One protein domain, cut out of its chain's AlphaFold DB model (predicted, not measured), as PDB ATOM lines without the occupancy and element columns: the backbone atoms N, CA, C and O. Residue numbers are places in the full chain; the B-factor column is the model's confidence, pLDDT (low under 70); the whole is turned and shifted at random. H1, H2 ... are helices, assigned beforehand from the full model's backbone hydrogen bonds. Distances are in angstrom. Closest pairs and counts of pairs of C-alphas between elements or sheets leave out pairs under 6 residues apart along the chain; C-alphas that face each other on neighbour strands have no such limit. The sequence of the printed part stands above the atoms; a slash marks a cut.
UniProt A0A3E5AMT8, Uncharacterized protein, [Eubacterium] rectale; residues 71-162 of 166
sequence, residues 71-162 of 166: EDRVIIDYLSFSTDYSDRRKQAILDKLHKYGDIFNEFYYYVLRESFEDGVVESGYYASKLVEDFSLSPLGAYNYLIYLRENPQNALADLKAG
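This is residues 71 to 162 of the 166 residues of an uncharacterized protein of [Eubacterium] rectale (UniProt A0A3E5AMT8). Two groups of three helices, H1 to H3 and H4 to H6, meet through H3 and H5, which run nearly antiparallel near the middle of the domain. H1 and H6 lie at the two far ends, H4 crosses H5, and a long link from H3 leads to H4. The printed part has 92 residues with six named helices, H1 to H6 in chain order, and no named strand; its class is all helix. It is compact, with a radius of gyration of the C-alphas of 12.7 A and spans of 34 by 25 by 23 A.

The longest helices by residues are H3, residues 101 to 113, 18.2 A, and H5, residues 138 to 150, 18.6 A. H1 is residues 71 to 82, 16.5 A, beginning at C-alpha 71 (163.656, 210.140, 189.219). H2 is residues 87 to 98, 16.4 A. H4 is residues 127 to 134, 10.6 A. H6 is residues 152 to 161, 14.1 A, ending at C-alpha 161 (179.871, 190.058, 166.085).

H3, with residues 103 to 107 alone, touches H5 at a shallow tilt of 10 degrees, opposite ways; the closest C-alphas, Ile 103 and Tyr 142, are 6.8 A apart. H5 touches H4 about perpendicular, at 83 degrees, closest at C-alphas 127 and 141, 5.2 A. With residues 144 to 148 alone, H5 touches H6 at a steep tilt of 50 degrees, closest at C-alphas 148 and 155, 5.3 A. H3, with residues 108 to 112 alone, touches H1 at a steep tilt of 59 degrees, closest at C-alphas 71 and 108, 6.5 A. H2, with residues 90 to 94 alone, touches H1, closest at C-alphas 76 and 90, 6.5 A. H2 and H3 touch only at the corner, and only just, with 3 pairs of C-alphas within 8 A. In H1 to H6 every O i to N i+4 pair is within hydrogen-bond range.

The C-alphas of Arg 73 and Ala 161, the two farthest apart, are 35.7 A apart. The printed part has no cut; the link H3 to H4, residues 114 to 126, is long, and the other links are tight. Mean pLDDT of the printed part is 96.0, and no printed residue is under 70.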
ATOM      1  N   GLU A  71     162.992 210.727 190.383       93.50
ATOM      2  CA  GLU A  71     163.656 210.140 189.219       93.50
ATOM      3  C   GLU A  71     163.472 208.624 189.188       93.50
ATOM      4  O   GLU A  71     163.093 208.048 188.167       93.50
ATOM      5  N   ASP A  72     163.660 207.993 190.342       95.19
ATOM      6  CA  ASP A  72     163.525 206.556 190.513       95.19
ATOM      7  C   ASP A  72     162.089 206.109 190.231       95.19
ATOM      8  O   ASP A  72     161.879 205.165 189.469       95.19
ATOM      9  N   ARG A  73     161.085 206.818 190.765       94.38
ATOM     10  CA  ARG A  73     159.662 206.502 190.547       94.38
ATOM     11  C   ARG A  73     159.298 206.503 189.062       94.38
ATOM     12  O   ARG A  73     158.727 205.524 188.584       94.38
ATOM     13  N   VAL A  74     159.668 207.545 188.311       95.62
ATOM     14  CA  VAL A  74     159.315 207.608 186.881       95.62
ATOM     15  C   VAL A  74     160.086 206.578 186.048       95.62
ATOM     16  O   VAL A  74     159.535 206.014 185.101       95.62
ATOM     17  N   ILE A  75     161.332 206.265 186.417       97.44
ATOM     18  CA  ILE A  75     162.088 205.178 185.782       97.44
ATOM     19  C   ILE A  75     161.405 203.830 186.048       97.44
ATOM     20  O   ILE A  75     161.261 203.027 185.126       97.44
ATOM     21  N   ILE A  76     160.944 203.572 187.273       97.38
ATOM     22  CA  ILE A  76     160.206 202.348 187.615       97.38
ATOM     23  C   ILE A  76     158.890 202.252 186.834       97.38
ATOM     24  O   ILE A  76     158.552 201.160 186.365       97.38
ATOM     25  N   ASP A  77     158.181 203.361 186.635       97.25
ATOM     26  CA  ASP A  77     156.968 203.400 185.814       97.25
ATOM     27  C   ASP A  77     157.267 203.061 184.351       97.25
ATOM     28  O   ASP A  77     156.624 202.178 183.776       97.25
ATOM     29  N   TYR A  78     158.314 203.656 183.771       98.00
ATOM     30  CA  TYR A  78     158.793 203.290 182.437       98.00
ATOM     31  C   TYR A  78     159.144 201.800 182.341       98.00
ATOM     32  O   TYR A  78     158.751 201.129 181.384       98.00
ATOM     33  N   LEU A  79     159.874 201.252 183.317       97.75
ATOM     34  CA  LEU A  79     160.259 199.837 183.323       97.75
ATOM     35  C   LEU A  79     159.042 198.918 183.447       97.75
ATOM     36  O   LEU A  79     159.018 197.860 182.822       97.75
ATOM     37  N   SER A  80     158.043 199.316 184.231       97.00
ATOM     38  CA  SER A  80     156.787 198.578 184.397       97.00
ATOM     39  C   SER A  80     155.927 198.610 183.136       97.00
ATOM     40  O   SER A  80     155.241 197.639 182.846       97.00
ATOM     41  N   PHE A  81     155.983 199.704 182.375       96.44
ATOM     42  CA  PHE A  81     155.264 199.842 181.113       96.44
ATOM     43  C   PHE A  81     155.964 199.130 179.944       96.44
ATOM     44  O   PHE A  81     155.309 198.572 179.070       96.44
ATOM     45  N   SER A  82     157.298 199.160 179.905       94.25
ATOM     46  CA  SER A  82     158.092 198.663 178.770       94.25
ATOM     47  C   SER A  82     158.562 197.213 178.903       94.25
ATOM     48  O   SER A  82     159.082 196.655 177.934       94.25
ATOM     49  N   THR A  83     158.435 196.597 180.085       94.44
ATOM     50  CA  THR A  83     158.955 195.249 180.357       94.44
ATOM     51  C   THR A  83     158.100 194.480 181.367       94.44
ATOM     52  O   THR A  83     157.526 195.070 182.275       94.44
ATOM     53  N   ASP A  84     158.154 193.148 181.310       94.31
ATOM     54  CA  ASP A  84     157.549 192.255 182.316       94.31
ATOM     55  C   ASP A  84     158.506 191.941 183.486       94.31
ATOM     56  O   ASP A  84     158.482 190.860 184.085       94.31
ATOM     57  N   TYR A  85     159.452 192.836 183.778       96.12
ATOM     58  CA  TYR A  85     160.436 192.601 184.832       96.12
ATOM     59  C   TYR A  85     159.793 192.617 186.221       96.12
ATOM     60  O   TYR A  85     158.919 193.424 186.519       96.12
ATOM     61  N   SER A  86     160.275 191.742 187.108       97.00
ATOM     62  CA  SER A  86     159.895 191.778 188.521       97.00
ATOM     63  C   SER A  86     160.456 193.020 189.210       97.00
ATOM     64  O   SER A  86     161.495 193.545 188.800       97.00
ATOM     65  N   ASP A  87     159.839 193.446 190.310       96.25
ATOM     66  CA  ASP A  87     160.280 194.639 191.047       96.25
ATOM     67  C   ASP A  87     161.730 194.523 191.524       96.25
ATOM     68  O   ASP A  87     162.510 195.462 191.394       96.25
ATOM     69  N   ARG A  88     162.156 193.318 191.930       97.19
ATOM     70  CA  ARG A  88     163.564 193.032 192.246       97.19
ATOM     71  C   ARG A  88     164.499 193.326 191.070       97.19
ATOM     72  O   ARG A  88     165.606 193.819 191.270       97.19
ATOM     73  N   ARG A  89     164.091 192.985 189.845       97.06
ATOM     74  CA  ARG A  89     164.897 193.226 188.643       97.06
ATOM     75  C   ARG A  89     164.901 194.703 188.260       97.06
ATOM     76  O   ARG A  89     165.952 195.194 187.863       97.06
ATOM     77  N   LYS A  90     163.772 195.403 188.407       97.38
ATOM     78  CA  LYS A  90     163.697 196.856 188.198       97.38
ATOM     79  C   LYS A  90     164.613 197.598 189.173       97.38
ATOM     80  O   LYS A  90     165.411 198.416 188.731       97.38
ATOM     81  N   GLN A  91     164.596 197.221 190.454       96.56
ATOM     82  CA  GLN A  91     165.499 197.794 191.454       96.56
ATOM     83  C   GLN A  91     166.969 197.540 191.104       96.56
ATOM     84  O   GLN A  91     167.767 198.462 191.116       96.56
ATOM     85  N   ALA A  92     167.327 196.321 190.689       96.88
ATOM     86  CA  ALA A  92     168.705 196.025 190.290       96.88
ATOM     87  C   ALA A  92     169.176 196.838 189.064       96.88
ATOM     88  O   ALA A  92     170.358 197.167 188.959       96.88
ATOM     89  N   ILE A  93     168.273 197.148 188.126       96.75
ATOM     90  CA  ILE A  93     168.557 198.036 186.987       96.75
ATOM     91  C   ILE A  93     168.815 199.458 187.483       96.75
ATOM     92  O   ILE A  93     169.801 200.073 187.080       96.75
ATOM     93  N   LEU A  94     167.956 199.954 188.369       96.38
ATOM     94  CA  LEU A  94     168.066 201.282 188.955       96.38
ATOM     95  C   LEU A  94     169.367 201.440 189.758       96.38
ATOM     96  O   LEU A  94     170.141 202.356 189.499       96.38
ATOM     97  N   ASP A  95     169.685 200.472 190.622       96.19
ATOM     98  CA  ASP A  95     170.937 200.421 191.388       96.19
ATOM     99  C   ASP A  95     172.172 200.400 190.474       96.19
ATOM    100  O   ASP A  95     173.227 200.932 190.821       96.19
ATOM    101  N   LYS A  96     172.070 199.760 189.299       96.81
ATOM    102  CA  LYS A  96     173.146 199.760 188.304       96.81
ATOM    103  C   LYS A  96     173.300 201.138 187.663       96.81
ATOM    104  O   LYS A  96     174.432 201.597 187.536       96.81
ATOM    105  N   LEU A  97     172.202 201.786 187.275       97.00
ATOM    106  CA  LEU A  97     172.222 203.120 186.669       97.00
ATOM    107  C   LEU A  97     172.787 204.165 187.638       97.00
ATOM    108  O   LEU A  97     173.643 204.944 187.236       97.00
ATOM    109  N   HIS A  98     172.411 204.116 188.919       95.94
ATOM    110  CA  HIS A  98     172.902 205.034 189.961       95.94
ATOM    111  C   HIS A  98     174.429 205.056 190.116       95.94
ATOM    112  O   HIS A  98     174.994 206.059 190.548       95.94
ATOM    113  N   LYS A  99     175.134 203.989 189.717       97.38
ATOM    114  CA  LYS A  99     176.610 203.962 189.702       97.38
ATOM    115  C   LYS A  99     177.219 204.874 188.631       97.38
ATOM    116  O   LYS A  99     178.403 205.191 188.711       97.38
ATOM    117  N   TYR A 100     176.430 205.283 187.641       97.62
ATOM    118  CA  TYR A 100     176.846 206.043 186.467       97.62
ATOM    119  C   TYR A 100     175.956 207.279 186.313       97.62
ATOM    120  O   TYR A 100     175.025 207.288 185.514       97.62
ATOM    121  N   GLY A 101     176.224 208.318 187.110       95.12
ATOM    122  CA  GLY A 101     175.324 209.468 187.264       95.12
ATOM    123  C   GLY A 101     174.978 210.220 185.970       95.12
ATOM    124  O   GLY A 101     173.855 210.687 185.820       95.12
ATOM    125  N   ASP A 102     175.900 210.316 185.014       97.19
ATOM    126  CA  ASP A 102     175.660 210.909 183.691       97.19
ATOM    127  C   ASP A 102     174.722 210.049 182.827       97.19
ATOM    128  O   ASP A 102     173.738 210.561 182.298       97.19
ATOM    129  N   ILE A 103     174.962 208.734 182.768       98.00
ATOM    130  CA  ILE A 103     174.094 207.764 182.080       98.00
ATOM    131  C   ILE A 103     172.709 207.724 182.732       98.00
ATOM    132  O   ILE A 103     171.700 207.706 182.030       98.00
ATOM    133  N   PHE A 104     172.646 207.728 184.066       97.62
ATOM    134  CA  PHE A 104     171.395 207.795 184.818       97.62
ATOM    135  C   PHE A 104     170.606 209.057 184.472       97.62
ATOM    136  O   PHE A 104     169.428 208.963 184.140       97.62
ATOM    137  N   ASN A 105     171.253 210.226 184.515       95.94
ATOM    138  CA  ASN A 105     170.594 211.497 184.227       95.94
ATOM    139  C   ASN A 105     170.083 211.553 182.784       95.94
ATOM    140  O   ASN A 105     168.952 211.984 182.564       95.94
ATOM    141  N   GLU A 106     170.867 211.093 181.807       97.44
ATOM    142  CA  GLU A 106     170.407 211.073 180.418       97.44
ATOM    143  C   GLU A 106     169.251 210.085 180.218       97.44
ATOM    144  O   GLU A 106     168.249 210.424 179.590       97.44
ATOM    145  N   PHE A 107     169.326 208.892 180.817       98.25
ATOM    146  CA  PHE A 107     168.224 207.933 180.758       98.25
ATOM    147  C   PHE A 107     166.958 208.466 181.440       98.25
ATOM    148  O   PHE A 107     165.857 208.272 180.930       98.25
ATOM    149  N   TYR A 108     167.095 209.186 182.553       97.25
ATOM    150  CA  TYR A 108     165.987 209.880 183.200       97.25
ATOM    151  C   TYR A 108     165.330 210.901 182.257       97.25
ATOM    152  O   TYR A 108     164.107 210.906 182.110       97.25
ATOM    153  N   TYR A 109     166.113 211.722 181.551       96.75
ATOM    154  CA  TYR A 109     165.563 212.663 180.570       96.75
ATOM    155  C   TYR A 109     164.951 211.970 179.353       96.75
ATOM    156  O   TYR A 109     163.909 212.428 178.873       96.75
ATOM    157  N   TYR A 110     165.514 210.846 178.909       97.88
ATOM    158  CA  TYR A 110     164.880 209.988 177.913       97.88
ATOM    159  C   TYR A 110     163.510 209.504 178.401       97.88
ATOM    160  O   TYR A 110     162.532 209.615 177.670       97.88
ATOM    161  N   VAL A 111     163.403 209.020 179.640       97.62
ATOM    162  CA  VAL A 111     162.127 208.583 180.233       97.62
ATOM    163  C   VAL A 111     161.126 209.740 180.306       97.62
ATOM    164  O   VAL A 111     159.958 209.594 179.956       97.62
ATOM    165  N   LEU A 112     161.557 210.943 180.670       95.94
ATOM    166  CA  LEU A 112     160.657 212.094 180.657       95.94
ATOM    167  C   LEU A 112     160.211 212.461 179.231       95.94
ATOM    168  O   LEU A 112     159.044 212.762 178.993       95.94
ATOM    169  N   ARG A 113     161.117 212.498 178.258       95.25
ATOM    170  CA  ARG A 113     160.838 213.139 176.960       95.25
ATOM    171  C   ARG A 113     160.492 212.166 175.841       95.25
ATOM    172  O   ARG A 113     159.958 212.605 174.828       95.25
ATOM    173  N   GLU A 114     160.778 210.882 176.029       95.50
ATOM    174  CA  GLU A 114     160.769 209.844 174.991       95.50
ATOM    175  C   GLU A 114     161.626 210.247 173.772       95.50
ATOM    176  O   GLU A 114     161.315 209.914 172.631       95.50
ATOM    177  N   SER A 115     162.717 210.986 174.020       96.31
ATOM    178  CA  SER A 115     163.668 211.465 173.010       96.31
ATOM    179  C   SER A 115     165.102 211.331 173.513       96.31
ATOM    180  O   SER A 115     165.376 211.687 174.659       96.31
ATOM    181  N   PHE A 116     166.015 210.878 172.657       96.88
ATOM    182  CA  PHE A 116     167.439 210.790 172.984       96.88
ATOM    183  C   PHE A 116     168.099 212.174 172.965       96.88
ATOM    184  O   PHE A 116     167.856 212.962 172.051       96.88
ATOM    185  N   GLU A 117     168.913 212.465 173.981       93.31
ATOM    186  CA  GLU A 117     169.752 213.674 174.025       93.31
ATOM    187  C   GLU A 117     171.168 213.414 173.494       93.31
ATOM    188  O   GLU A 117     171.808 214.344 173.009       93.31
ATOM    189  N   ASP A 118     171.636 212.160 173.564       94.94
ATOM    190  CA  ASP A 118     172.943 211.703 173.075       94.94
ATOM    191  C   ASP A 118     174.134 212.517 173.618       94.94
ATOM    192  O   ASP A 118     175.132 212.746 172.929       94.94
ATOM    193  N   GLY A 119     174.036 212.956 174.876       94.94
ATOM    194  CA  GLY A 119     175.091 213.690 175.574       94.94
ATOM    195  C   GLY A 119     176.216 212.785 176.085       94.94
ATOM    196  O   GLY A 119     177.368 213.215 176.175       94.94
ATOM    197  N   VAL A 120     175.908 211.525 176.394       97.00
ATOM    198  CA  VAL A 120     176.856 210.498 176.819       97.00
ATOM    199  C   VAL A 120     177.352 209.718 175.608       97.00
ATOM    200  O   VAL A 120     176.586 209.073 174.889       97.00
ATOM    201  N   VAL A 121     178.674 209.723 175.428       97.62
ATOM    202  CA  VAL A 121     179.355 209.004 174.350       97.62
ATOM    203  C   VAL A 121     180.394 208.057 174.933       97.62
ATOM    204  O   VAL A 121     181.327 208.486 175.606       97.62
ATOM    205  N   GLU A 122     180.281 206.773 174.602       97.69
ATOM    206  CA  GLU A 122     181.220 205.730 175.011       97.69
ATOM    207  C   GLU A 122     181.787 205.015 173.790       97.69
ATOM    208  O   GLU A 122     181.056 204.460 172.971       97.69
ATOM    209  N   SER A 123     183.114 205.037 173.639       95.50
ATOM    210  CA  SER A 123     183.813 204.412 172.501       95.50
ATOM    211  C   SER A 123     183.236 204.778 171.115       95.50
ATOM    212  O   SER A 123     183.253 203.962 170.194       95.50
ATOM    213  N   GLY A 124     182.715 206.003 170.955       95.56
ATOM    214  CA  GLY A 124     182.113 206.492 169.702       95.56
ATOM    215  C   GLY A 124     180.646 206.098 169.474       95.56
ATOM    216  O   GLY A 124     180.134 206.273 168.360       95.56
ATOM    217  N   TYR A 125     179.974 205.576 170.503       97.38
ATOM    218  CA  TYR A 125     178.548 205.259 170.506       97.38
ATOM    219  C   TYR A 125     177.794 206.117 171.522       97.38
ATOM    220  O   TYR A 125     178.286 206.359 172.619       97.38
ATOM    221  N   TYR A 126     176.590 206.531 171.145       98.12
ATOM    222  CA  TYR A 126     175.584 207.174 171.989       98.12
ATOM    223  C   TYR A 126     174.282 206.364 171.917       98.12
ATOM    224  O   TYR A 126     174.178 205.420 171.123       98.12
ATOM    225  N   ALA A 127     173.315 206.682 172.776       97.88
ATOM    226  CA  ALA A 127     172.139 205.848 172.985       97.88
ATOM    227  C   ALA A 127     171.308 205.657 171.705       97.88
ATOM    228  O   ALA A 127     171.020 204.510 171.355       97.88
ATOM    229  N   SER A 128     170.977 206.727 170.974       98.06
ATOM    230  CA  SER A 128     170.168 206.604 169.751       98.06
ATOM    231  C   SER A 128     170.871 205.777 168.673       98.06
ATOM    232  O   SER A 128     170.267 204.859 168.127       98.06
ATOM    233  N   LYS A 129     172.180 205.973 168.463       97.06
ATOM    234  CA  LYS A 129     172.979 205.157 167.534       97.06
ATOM    235  C   LYS A 129     172.936 203.672 167.876       97.06
ATOM    236  O   LYS A 129     172.839 202.833 166.989       97.06
ATOM    237  N   LEU A 130     172.997 203.324 169.160       96.81
ATOM    238  CA  LEU A 130     172.901 201.931 169.596       96.81
ATOM    239  C   LEU A 130     171.513 201.328 169.324       96.81
ATOM    240  O   LEU A 130     171.404 200.141 169.007       96.81
ATOM    241  N   VAL A 131     170.456 202.133 169.428       96.19
ATOM    242  CA  VAL A 131     169.094 201.735 169.050       96.19
ATOM    243  C   VAL A 131     168.972 201.562 167.534       96.19
ATOM    244  O   VAL A 131     168.455 200.542 167.083       96.19
ATOM    245  N   GLU A 132     169.478 202.512 166.750       95.12
ATOM    246  CA  GLU A 132     169.387 202.526 165.287       95.12
ATOM    247  C   GLU A 132     170.209 201.405 164.639       95.12
ATOM    248  O   GLU A 132     169.674 200.610 163.863       95.12
ATOM    249  N   ASP A 133     171.487 201.288 165.003       94.69
ATOM    250  CA  ASP A 133     172.428 200.370 164.356       94.69
ATOM    251  C   ASP A 133     172.226 198.910 164.805       94.69
ATOM    252  O   ASP A 133     172.499 197.976 164.045       94.69
ATOM    253  N   PHE A 134     171.745 198.690 166.037       93.00
ATOM    254  CA  PHE A 134     171.682 197.352 166.649       93.00
ATOM    255  C   PHE A 134     170.287 196.934 167.124       93.00
ATOM    256  O   PHE A 134     170.145 195.854 167.703       93.00
ATOM    257  N   SER A 135     169.252 197.740 166.865       91.12
ATOM    258  CA  SER A 135     167.862 197.458 167.262       91.12
ATOM    259  C   SER A 135     167.698 197.206 168.766       91.12
ATOM    260  O   SER A 135     166.859 196.409 169.191       91.12
ATOM    261  N   LEU A 136     168.524 197.857 169.590       93.88
ATOM    262  CA  LEU A 136     168.392 197.784 171.040       93.88
ATOM    263  C   LEU A 136     167.147 198.539 171.504       93.88
ATOM    264  O   LEU A 136     166.763 199.553 170.930       93.88
ATOM    265  N   SER A 137     166.531 198.077 172.593       95.81
ATOM    266  CA  SER A 137     165.576 198.924 173.309       95.81
ATOM    267  C   SER A 137     166.312 200.115 173.939       95.81
ATOM    268  O   SER A 137     167.514 200.007 174.193       95.81
ATOM    269  N   PRO A 138     165.628 201.217 174.284       97.31
ATOM    270  CA  PRO A 138     166.271 202.359 174.939       97.31
ATOM    271  C   PRO A 138     167.011 201.958 176.222       97.31
ATOM    272  O   PRO A 138     168.183 202.273 176.404       97.31
ATOM    273  N   LEU A 139     166.370 201.144 177.069       97.44
ATOM    274  CA  LEU A 139     167.015 200.560 178.249       97.44
ATOM    275  C   LEU A 139     168.233 199.700 177.874       97.44
ATOM    276  O   LEU A 139     169.231 199.685 178.594       97.44
ATOM    277  N   GLY A 140     168.136 198.942 176.780       96.75
ATOM    278  CA  GLY A 140     169.238 198.154 176.240       96.75
ATOM    279  C   GLY A 140     170.420 199.029 175.837       96.75
ATOM    280  O   GLY A 140     171.537 198.728 176.242       96.75
ATOM    281  N   ALA A 141     170.174 200.132 175.130       97.62
ATOM    282  CA  ALA A 141     171.194 201.082 174.701       97.62
ATOM    283  C   ALA A 141     171.930 201.714 175.891       97.62
ATOM    284  O   ALA A 141     173.155 201.636 175.949       97.62
ATOM    285  N   TYR A 142     171.216 202.228 176.897       98.25
ATOM    286  CA  TYR A 142     171.857 202.787 178.098       98.25
ATOM    287  C   TYR A 142     172.618 201.729 178.914       98.25
ATOM    288  O   TYR A 142     173.722 201.986 179.393       98.25
ATOM    289  N   ASN A 143     172.101 200.498 179.016       97.31
ATOM    290  CA  ASN A 143     172.864 199.394 179.609       97.31
ATOM    291  C   ASN A 143     174.123 199.047 178.806       97.31
ATOM    292  O   ASN A 143     175.119 198.617 179.392       97.31
ATOM    293  N   TYR A 144     174.077 199.212 177.486       97.44
ATOM    294  CA  TYR A 144     175.211 198.967 176.610       97.44
ATOM    295  C   TYR A 144     176.261 200.073 176.719       97.44
ATOM    296  O   TYR A 144     177.447 199.764 176.711       97.44
ATOM    297  N   LEU A 145     175.861 201.334 176.914       98.25
ATOM    298  CA  LEU A 145     176.791 202.417 177.264       98.25
ATOM    299  C   LEU A 145     177.549 202.091 178.557       98.25
ATOM    300  O   LEU A 145     178.769 202.224 178.605       98.25
ATOM    301  N   ILE A 146     176.862 201.548 179.568       98.12
ATOM    302  CA  ILE A 146     177.535 201.053 180.779       98.12
ATOM    303  C   ILE A 146     178.511 199.918 180.445       98.12
ATOM    304  O   ILE A 146     179.628 199.909 180.948       98.12
ATOM    305  N   TYR A 147     178.123 198.971 179.590       97.44
ATOM    306  CA  TYR A 147     179.005 197.866 179.204       97.44
ATOM    307  C   TYR A 147     180.248 198.348 178.438       97.44
ATOM    308  O   TYR A 147     181.352 197.887 178.720       97.44
ATOM    309  N   LEU A 148     180.093 199.319 177.534       97.69
ATOM    310  CA  LEU A 148     181.204 199.981 176.848       97.69
ATOM    311  C   LEU A 148     182.142 200.678 177.841       97.69
ATOM    312  O   LEU A 148     183.354 200.619 177.659       97.69
ATOM    313  N   ARG A 149     181.602 201.277 178.906       97.69
ATOM    314  CA  ARG A 149     182.391 201.919 179.964       97.69
ATOM    315  C   ARG A 149     183.121 200.912 180.860       97.69
ATOM    316  O   ARG A 149     184.285 201.113 181.189       97.69
ATOM    317  N   GLU A 150     182.452 199.832 181.258       97.38
ATOM    318  CA  GLU A 150     183.003 198.805 182.156       97.38
ATOM    319  C   GLU A 150     184.015 197.889 181.455       97.38
ATOM    320  O   GLU A 150     185.014 197.485 182.053       97.38
ATOM    321  N   ASN A 151     183.752 197.521 180.200       96.81
ATOM    322  CA  ASN A 151     184.561 196.572 179.444       96.81
ATOM    323  C   ASN A 151     184.532 196.889 177.934       96.81
ATOM    324  O   ASN A 151     183.917 196.161 177.146       96.81
ATOM    325  N   PRO A 152     185.225 197.961 177.508       96.06
ATOM    326  CA  PRO A 152     185.147 198.465 176.138       96.06
ATOM    327  C   PRO A 152     185.578 197.434 175.094       96.06
ATOM    328  O   PRO A 152     184.979 197.351 174.026       96.06
ATOM    329  N   GLN A 153     186.599 196.620 175.385       95.81
ATOM    330  CA  GLN A 153     187.115 195.643 174.420       95.81
ATOM    331  C   GLN A 153     186.075 194.570 174.090       95.81
ATOM    332  O   GLN A 153     185.823 194.314 172.910       95.81
ATOM    333  N   ASN A 154     185.440 193.989 175.113       95.75
ATOM    334  CA  ASN A 154     184.424 192.961 174.903       95.75
ATOM    335  C   ASN A 154     183.142 193.564 174.322       95.75
ATOM    336  O   ASN A 154     182.610 193.033 173.354       95.75
ATOM    337  N   ALA A 155     182.705 194.724 174.820       95.44
ATOM    338  CA  ALA A 155     181.521 195.401 174.301       95.44
ATOM    339  C   ALA A 155     181.652 195.756 172.810       95.44
ATOM    340  O   ALA A 155     180.712 195.567 172.039       95.44
ATOM    341  N   LEU A 156     182.824 196.216 172.362       95.50
ATOM    342  CA  LEU A 156     183.080 196.483 170.945       95.50
ATOM    343  C   LEU A 156     183.178 195.203 170.107       95.50
ATOM    344  O   LEU A 156     182.788 195.214 168.937       95.50
ATOM    345  N   ALA A 157     183.716 194.116 170.666       94.31
ATOM    346  CA  ALA A 157     183.745 192.821 169.993       94.31
ATOM    347  C   ALA A 157     182.325 192.278 169.776       94.31
ATOM    348  O   ALA A 157     182.005 191.854 168.665       94.31
ATOM    349  N   ASP A 158     181.462 192.389 170.785       93.06
ATOM    350  CA  ASP A 158     180.063 191.960 170.727       93.06
ATOM    351  C   ASP A 158     179.258 192.776 169.697       93.06
ATOM    352  O   ASP A 158     178.515 192.199 168.902       93.06
ATOM    353  N   LEU A 159     179.474 194.099 169.607       92.56
ATOM    354  CA  LEU A 159     178.857 194.923 168.552       92.56
ATOM    355  C   LEU A 159     179.285 194.469 167.150       92.56
ATOM    356  O   LEU A 159     178.453 194.384 166.248       92.56
ATOM    357  N   LYS A 160     180.570 194.145 166.953       89.25
ATOM    358  CA  LYS A 160     181.088 193.666 165.659       89.25
ATOM    359  C   LYS A 160     180.574 192.276 165.292       89.25
ATOM    360  O   LYS A 160     180.372 192.005 164.112       89.25
ATOM    361  N   ALA A 161     180.401 191.403 166.282       89.12
ATOM    362  CA  ALA A 161     179.871 190.058 166.085       89.12
ATOM    363  C   ALA A 161     178.368 190.061 165.750       89.12
ATOM    364  O   ALA A 161     177.874 189.112 165.142       89.12
ATOM    365  N   GLY A 162     177.666 191.141 166.103       81.94
ATOM    366  CA  GLY A 162     176.221 191.264 165.988       81.94
ATOM    367  C   GLY A 162     175.539 190.793 167.269       81.94
ATOM    368  O   GLY A 162     175.800 189.702 167.776       81.94
TER     369      GLY A 162